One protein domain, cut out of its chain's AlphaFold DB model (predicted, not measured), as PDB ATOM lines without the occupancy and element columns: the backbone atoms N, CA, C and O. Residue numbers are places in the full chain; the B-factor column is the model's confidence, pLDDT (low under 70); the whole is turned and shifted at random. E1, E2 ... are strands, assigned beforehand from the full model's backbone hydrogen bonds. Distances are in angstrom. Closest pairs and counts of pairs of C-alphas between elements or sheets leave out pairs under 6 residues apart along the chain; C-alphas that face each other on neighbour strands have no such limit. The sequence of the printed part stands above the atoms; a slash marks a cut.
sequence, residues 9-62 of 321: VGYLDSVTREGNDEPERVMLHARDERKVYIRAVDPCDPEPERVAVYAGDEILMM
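This is residues 9 to 62 of the 321 residues of a protein of Rhodococcus sp. (UniProt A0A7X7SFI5). Look first for a small three-stranded sheet of E2, E3 and E5, with a two-stranded ribbon of E1 and E4 over one face of it, closest to it where Val 51 of E4 comes near Leu 28 of E2. It is simply formed: E2 bends, and a short pairing of residues 14 to 15 with residues 24 to 25 of E2 ties the stretch after E1 to the larger sheet. The printed part has 54 residues with five named strands, E1 to E5 in chain order, and no named helix: the class is all strand. The larger sheet has the order E2, E3, E5 and is mixed; the ribbon is antiparallel. The whole is compact, with a radius of gyration of the C-alphas of 11.1 A, and spans 28 by 26 by 18 A.

Begin at E3, residues 35 to 40, the inner strand. Its antiparallel neighbour E2, residues 24 to 32, forms a hairpin with it at 148 degrees; find N 29 and O 37 at 2.9 A, within hydrogen-bond range. The other neighbour of E3 is E5, residues 58 to 61, parallel at 25 degrees, with N 36 and O 58 within hydrogen-bond range at 2.8 A. Farthest from the mean of the C-alphas are the centres of E1, residues 9 to 12, at 10.1 A and E4, residues 51 to 54, at 8.9 A; these two are antiparallel neighbours at 158 degrees, with N 12 and O 51 within hydrogen-bond range at 2.8 A. The closest C-alphas of E2 and E4, Leu 28 and Val 51, are 5.8 A apart. E1 is apart from E3 and E5.

Find C-alpha 24 at (478.080, 461.975, 401.792); from there E2 runs 22.6 A, bending by 51 degrees at residue 29. E3 is 16.5 A long. E1 begins at C-alpha 9, (478.956, 481.110, 394.073), and is 10.0 A long; E4 and E5 are 9.9 A each, E5 ending at C-alpha 61, (469.482, 468.462, 402.808).

The C-alphas of Cys 44 and Gly 56, the two farthest apart, are 31.5 A from each other. The link from E1 to E2 is long. The printed part has no cut, and no printed residue is under 70 in pLDDT.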
ATOM      1  N   VAL A   9     478.037 481.089 392.925       92.69
ATOM      2  CA  VAL A   9     478.956 481.110 394.073       92.69
ATOM      3  C   VAL A   9     479.881 479.895 394.063       92.69
ATOM      4  O   VAL A   9     481.039 479.997 394.461       92.69
ATOM      5  N   GLY A  10     479.406 478.741 393.593       93.56
ATOM      6  CA  GLY A  10     480.227 477.537 393.543       93.56
ATOM      7  C   GLY A  10     479.471 476.290 393.115       93.56
ATOM      8  O   GLY A  10     478.378 476.364 392.555       93.56
ATOM      9  N   TYR A  11     480.079 475.140 393.387       94.50
ATOM     10  CA  TYR A  11     479.531 473.825 393.088       94.50
ATOM     11  C   TYR A  11     479.673 472.918 394.304       94.50
ATOM     12  O   TYR A  11     480.770 472.799 394.851       94.50
ATOM     13  N   LEU A  12     478.582 472.257 394.668       93.56
ATOM     14  CA  LEU A  12     478.493 471.298 395.758       93.56
ATOM     15  C   LEU A  12     478.472 469.870 395.195       93.56
ATOM     16  O   LEU A  12     477.715 469.579 394.271       93.56
ATOM     17  N   ASP A  13     479.312 468.996 395.734       93.12
ATOM     18  CA  ASP A  13     479.420 467.578 395.355       93.12
ATOM     19  C   ASP A  13     479.191 466.621 396.535       93.12
ATOM     20  O   ASP A  13     478.768 465.479 396.348       93.12
ATOM     21  N   SER A  14     479.435 467.094 397.755       92.06
ATOM     22  CA  SER A  14     479.313 466.326 398.984       92.06
ATOM     23  C   SER A  14     478.945 467.215 400.169       92.06
ATOM     24  O   SER A  14     479.154 468.431 400.145       92.06
ATOM     25  N   VAL A  15     478.368 466.604 401.203       89.50
ATOM     26  CA  VAL A  15     478.008 467.254 402.466       89.50
ATOM     27  C   VAL A  15     478.381 466.334 403.623       89.50
ATOM     28  O   VAL A  15     478.043 465.154 403.619       89.50
ATOM     29  N   THR A  16     479.030 466.881 404.646       87.19
ATOM     30  CA  THR A  16     479.220 466.191 405.929       87.19
ATOM     31  C   THR A  16     478.069 466.565 406.853       87.19
ATOM     32  O   THR A  16     477.880 467.744 407.163       87.19
ATOM     33  N   ARG A  17     477.264 465.579 407.261       78.69
ATOM     34  CA  ARG A  17     476.178 465.791 408.229       78.69
ATOM     35  C   ARG A  17     476.751 465.822 409.641       78.69
ATOM     36  O   ARG A  17     477.732 465.150 409.941       78.69
ATOM     37  N   GLU A  18     476.118 466.596 410.514       76.94
ATOM     38  CA  GLU A  18     476.443 466.580 411.937       76.94
ATOM     39  C   GLU A  18     476.232 465.160 412.492       76.94
ATOM     40  O   GLU A  18     475.157 464.586 412.326       76.94
ATOM     41  N   GLY A  19     477.276 464.580 413.089       74.00
ATOM     42  CA  GLY A  19     477.270 463.199 413.588       74.00
ATOM     43  C   GLY A  19     477.769 462.130 412.607       74.00
ATOM     44  O   GLY A  19     477.903 460.985 413.026       74.00
ATOM     45  N   ASN A  20     478.091 462.482 411.355       76.50
ATOM     46  CA  ASN A  20     478.757 461.585 410.403       76.50
ATOM     47  C   ASN A  20     480.220 462.002 410.197       76.50
ATOM     48  O   ASN A  20     480.503 463.160 409.893       76.50
ATOM     49  N   ASP A  21     481.138 461.038 410.306       76.81
ATOM     50  CA  ASP A  21     482.576 461.271 410.110       76.81
ATOM     51  C   ASP A  21     482.968 461.342 408.622       76.81
ATOM     52  O   ASP A  21     483.977 461.957 408.267       76.81
ATOM     53  N   GLU A  22     482.159 460.754 407.735       86.06
ATOM     54  CA  GLU A  22     482.422 460.706 406.295       86.06
ATOM     55  C   GLU A  22     481.491 461.646 405.502       86.06
ATOM     56  O   GLU A  22     480.285 461.707 405.769       86.06
ATOM     57  N   PRO A  23     482.021 462.395 404.515       88.25
ATOM     58  CA  PRO A  23     481.205 463.222 403.634       88.25
ATOM     59  C   PRO A  23     480.335 462.356 402.711       88.25
ATOM     60  O   PRO A  23     480.829 461.491 401.989       88.25
ATOM     61  N   GLU A  24     479.035 462.637 402.678       89.56
ATOM     62  CA  GLU A  24     478.080 461.975 401.792       89.56
ATOM     63  C   GLU A  24     478.039 462.680 400.437       89.56
ATOM     64  O   GLU A  24     477.930 463.906 400.363       89.56
ATOM     65  N   ARG A  25     478.076 461.914 399.343       93.94
ATOM     66  CA  ARG A  25     477.843 462.461 398.001       93.94
ATOM     67  C   ARG A  25     476.394 462.919 397.862       93.94
ATOM     68  O   ARG A  25     475.475 462.209 398.276       93.94
ATOM     69  N   VAL A  26     476.192 464.069 397.220       94.75
ATOM     70  CA  VAL A  26     474.859 464.661 397.044       94.75
ATOM     71  C   VAL A  26     474.534 464.944 395.586       94.75
ATOM     72  O   VAL A  26     475.416 465.148 394.755       94.75
ATOM     73  N   MET A  27     473.240 465.007 395.291       95.81
ATOM     74  CA  MET A  27     472.723 465.449 394.002       95.81
ATOM     75  C   MET A  27     471.529 466.385 394.172       95.81
ATOM     76  O   MET A  27     470.869 466.410 395.214       95.81
ATOM     77  N   LEU A  28     471.253 467.173 393.132       95.75
ATOM     78  CA  LEU A  28     470.126 468.096 393.122       95.75
ATOM     79  C   LEU A  28     468.809 467.314 393.049       95.75
ATOM     80  O   LEU A  28     468.613 466.523 392.130       95.75
ATOM     81  N   HIS A  29     467.897 467.579 393.983       93.88
ATOM     82  CA  HIS A  29     466.532 467.060 393.935       93.88
ATOM     83  C   HIS A  29     465.569 468.089 393.331       93.88
ATOM     84  O   HIS A  29     464.880 467.790 392.360       93.88
ATOM     85  N   ALA A  30     465.537 469.316 393.868       93.44
ATOM     86  CA  ALA A  30     464.632 470.366 393.396       93.44
ATOM     87  C   ALA A  30     465.149 471.778 393.706       93.44
ATOM     88  O   ALA A  30     465.981 471.979 394.594       93.44
ATOM     89  N   ARG A  31     464.618 472.772 392.984       93.88
ATOM     90  CA  ARG A  31     464.808 474.199 393.274       93.88
ATOM     91  C   ARG A  31     463.465 474.898 393.358       93.88
ATOM     92  O   ARG A  31     462.800 475.047 392.338       93.88
ATOM     93  N   ASP A  32     463.158 475.408 394.541       91.06
ATOM     94  CA  ASP A  32     461.964 476.204 394.803       91.06
ATOM     95  C   ASP A  32     462.410 477.621 395.184       91.06
ATOM     96  O   ASP A  32     462.763 477.912 396.327       91.06
ATOM     97  N   GLU A  33     462.456 478.506 394.185       89.44
ATOM     98  CA  GLU A  33     462.956 479.882 394.297       89.44
ATOM     99  C   GLU A  33     464.413 479.969 394.797       89.44
ATOM    100  O   GLU A  33     465.361 479.836 394.019       89.44
ATOM    101  N   ARG A  34     464.600 480.238 396.094       93.12
ATOM    102  CA  ARG A  34     465.906 480.301 396.762       93.12
ATOM    103  C   ARG A  34     466.249 479.015 397.502       93.12
ATOM    104  O   ARG A  34     467.395 478.857 397.891       93.12
ATOM    105  N   LYS A  35     465.300 478.097 397.675       94.31
ATOM    106  CA  LYS A  35     465.524 476.827 398.364       94.31
ATOM    107  C   LYS A  35     466.049 475.792 397.386       94.31
ATOM    108  O   LYS A  35     465.426 475.521 396.359       94.31
ATOM    109  N   VAL A  36     467.197 475.215 397.711       94.81
ATOM    110  CA  VAL A  36     467.856 474.179 396.919       94.81
ATOM    111  C   VAL A  36     467.818 472.893 397.720       94.81
ATOM    112  O   VAL A  36     468.569 472.728 398.680       94.81
ATOM    113  N   TYR A  37     466.932 471.988 397.322       94.69
ATOM    114  CA  TYR A  37     466.814 470.678 397.941       94.69
ATOM    115  C   TYR A  37     467.847 469.743 397.327       94.69
ATOM    116  O   TYR A  37     467.838 469.498 396.115       94.69
ATOM    117  N   ILE A  38     468.730 469.222 398.169       95.44
ATOM    118  CA  ILE A  38     469.722 468.213 397.807       95.44
ATOM    119  C   ILE A  38     469.419 466.917 398.550       95.44
ATOM    120  O   ILE A  38     468.863 466.936 399.650       95.44
ATOM    121  N   ARG A  39     469.783 465.790 397.947       94.81
ATOM    122  CA  ARG A  39     469.623 464.465 398.548       94.81
ATOM    123  C   ARG A  39     470.901 463.654 398.434       94.81
ATOM    124  O   ARG A  39     471.711 463.912 397.542       94.81
ATOM    125  N   ALA A  40     471.047 462.663 399.307       94.25
ATOM    126  CA  ALA A  40     472.120 461.686 399.193       94.25
ATOM    127  C   ALA A  40     471.947 460.861 397.906       94.25
ATOM    128  O   ALA A  40     470.824 460.554 397.495       94.25
ATOM    129  N   VAL A  41     473.068 460.520 397.278       95.31
ATOM    130  CA  VAL A  41     473.111 459.692 396.063       95.31
ATOM    131  C   VAL A  41     472.795 458.247 396.432       95.31
ATOM    132  O   VAL A  41     473.429 457.695 397.335       95.31
ATOM    133  N   ASP A  42     471.812 457.647 395.768       95.31
ATOM    134  CA  ASP A  42     471.425 456.248 395.947       95.31
ATOM    135  C   ASP A  42     472.285 455.316 395.077       95.31
ATOM    136  O   ASP A  42     472.777 455.738 394.032       95.31
ATOM    137  N   PRO A  43     472.442 454.033 395.449       94.19
ATOM    138  CA  PRO A  43     473.177 453.054 394.647       94.19
ATOM    139  C   PRO A  43     472.690 452.903 393.196       94.19
ATOM    140  O   PRO A  43     473.494 452.602 392.317       94.19
ATOM    141  N   CYS A  44     471.394 453.117 392.930       94.31
ATOM    142  CA  CYS A  44     470.821 453.071 391.581       94.31
ATOM    143  C   CYS A  44     471.032 454.346 390.762       94.31
ATOM    144  O   CYS A  44     470.714 454.353 389.569       94.31
ATOM    145  N   ASP A  45     471.460 455.446 391.385       94.75
ATOM    146  CA  ASP A  45     471.597 456.709 390.673       94.75
ATOM    147  C   ASP A  45     472.766 456.646 389.677       94.75
ATOM    148  O   ASP A  45     473.807 456.042 389.958       94.75
ATOM    149  N   PRO A  46     472.635 457.289 388.503       93.00
ATOM    150  CA  PRO A  46     473.787 457.532 387.651       93.00
ATOM    151  C   PRO A  46     474.781 458.460 388.361       93.00
ATOM    152  O   PRO A  46     474.441 459.145 389.327       93.00
ATOM    153  N   GLU A  47     476.004 458.532 387.834       91.62
ATOM    154  CA  GLU A  47     477.031 459.429 388.365       91.62
ATOM    155  C   GLU A  47     476.501 460.883 388.424       91.62
ATOM    156  O   GLU A  47     476.138 461.445 387.385       91.62
ATOM    157  N   PRO A  48     476.404 461.488 389.622       89.31
ATOM    158  CA  PRO A  48     475.722 462.761 389.812       89.31
ATOM    159  C   PRO A  48     476.549 463.937 389.292       89.31
ATOM    160  O   PRO A  48     477.757 464.041 389.520       89.31
ATOM    161  N   GLU A  49     475.871 464.889 388.653       91.31
ATOM    162  CA  GLU A  49     476.463 466.188 388.349       91.31
ATOM    163  C   GLU A  49     476.640 467.026 389.621       91.31
ATOM    164  O   GLU A  49     475.858 466.943 390.573       91.31
ATOM    165  N   ARG A  50     477.649 467.902 389.616       92.00
ATOM    166  CA  ARG A  50     477.866 468.843 390.719       92.00
ATOM    167  C   ARG A  50     476.718 469.852 390.783       92.00
ATOM    168  O   ARG A  50     476.363 470.476 389.783       92.00
ATOM    169  N   VAL A  51     476.194 470.091 391.979       94.25
ATOM    170  CA  VAL A  51     475.086 471.020 392.209       94.25
ATOM    171  C   VAL A  51     475.615 472.452 392.197       94.25
ATOM    172  O   VAL A  51     476.327 472.866 393.105       94.25
ATOM    173  N   ALA A  52     475.272 473.235 391.173       94.00
ATOM    174  CA  ALA A  52     475.580 474.668 391.144       94.00
ATOM    175  C   ALA A  52     474.947 475.385 392.353       94.00
ATOM    176  O   ALA A  52     473.822 475.081 392.716       94.00
ATOM    177  N   VAL A  53     475.608 476.356 392.970       94.06
ATOM    178  CA  VAL A  53     475.054 477.134 394.094       94.06
ATOM    179  C   VAL A  53     475.120 478.606 393.735       94.06
ATOM    180  O   VAL A  53     476.188 479.092 393.369       94.06
ATOM    181  N   TYR A  54     473.997 479.315 393.827       94.88
ATOM    182  CA  TYR A  54     473.907 480.733 393.484       94.88
ATOM    183  C   TYR A  54     473.797 481.616 394.727       94.88
ATOM    184  O   TYR A  54     473.406 481.177 395.807       94.88
ATOM    185  N   ALA A  55     474.113 482.898 394.569       93.06
ATOM    186  CA  ALA A  55     474.026 483.869 395.647       93.06
ATOM    187  C   ALA A  55     472.592 483.941 396.208       93.06
ATOM    188  O   ALA A  55     471.601 484.072 395.472       93.06
ATOM    189  N   GLY A  56     472.494 483.841 397.535       91.69
ATOM    190  CA  GLY A  56     471.230 483.825 398.272       91.69
ATOM    191  C   GLY A  56     470.461 482.502 398.220       91.69
ATOM    192  O   GLY A  56     469.303 482.501 398.626       91.69
ATOM    193  N   ASP A  57     471.050 481.418 397.701       95.00
ATOM    194  CA  ASP A  57     470.478 480.074 397.835       95.00
ATOM    195  C   ASP A  57     470.541 479.591 399.295       95.00
ATOM    196  O   ASP A  57     471.549 479.749 399.984       95.00
ATOM    197  N   GLU A  58     469.455 478.976 399.747       94.50
ATOM    198  CA  GLU A  58     469.334 478.238 400.999       94.50
ATOM    199  C   GLU A  58     469.418 476.742 400.670       94.50
ATOM    200  O   GLU A  58     468.539 476.198 399.997       94.50
ATOM    201  N   ILE A  59     470.491 476.079 401.102       92.94
ATOM    202  CA  ILE A  59     470.704 474.651 400.840       92.94
ATOM    203  C   ILE A  59     469.992 473.826 401.911       92.94
ATOM    204  O   ILE A  59     470.268 473.973 403.100       92.94
ATOM    205  N   LEU A  60     469.100 472.935 401.481       93.69
ATOM    206  CA  LEU A  60     468.305 472.074 402.350       93.69
ATOM    207  C   LEU A  60     468.589 470.608 402.013       93.69
ATOM    208  O   LEU A  60     468.224 470.126 400.941       93.69
ATOM    209  N   MET A  61     469.239 469.899 402.936       91.94
ATOM    210  CA  MET A  61     469.482 468.462 402.808       91.94
ATOM    211  C   MET A  61     468.224 467.678 403.180       91.94
ATOM    212  O   MET A  61     467.633 467.902 404.238       91.94
ATOM    213  N   MET A  62     467.824 466.758 402.310       94.06
ATOM    214  CA  MET A  62     466.746 465.810 402.571       94.06
ATOM    215  C   MET A  62     467.239 464.674 403.472       94.06
ATOM    216  O   MET A  62     468.373 464.206 403.347       94.06
TER     217      MET A  62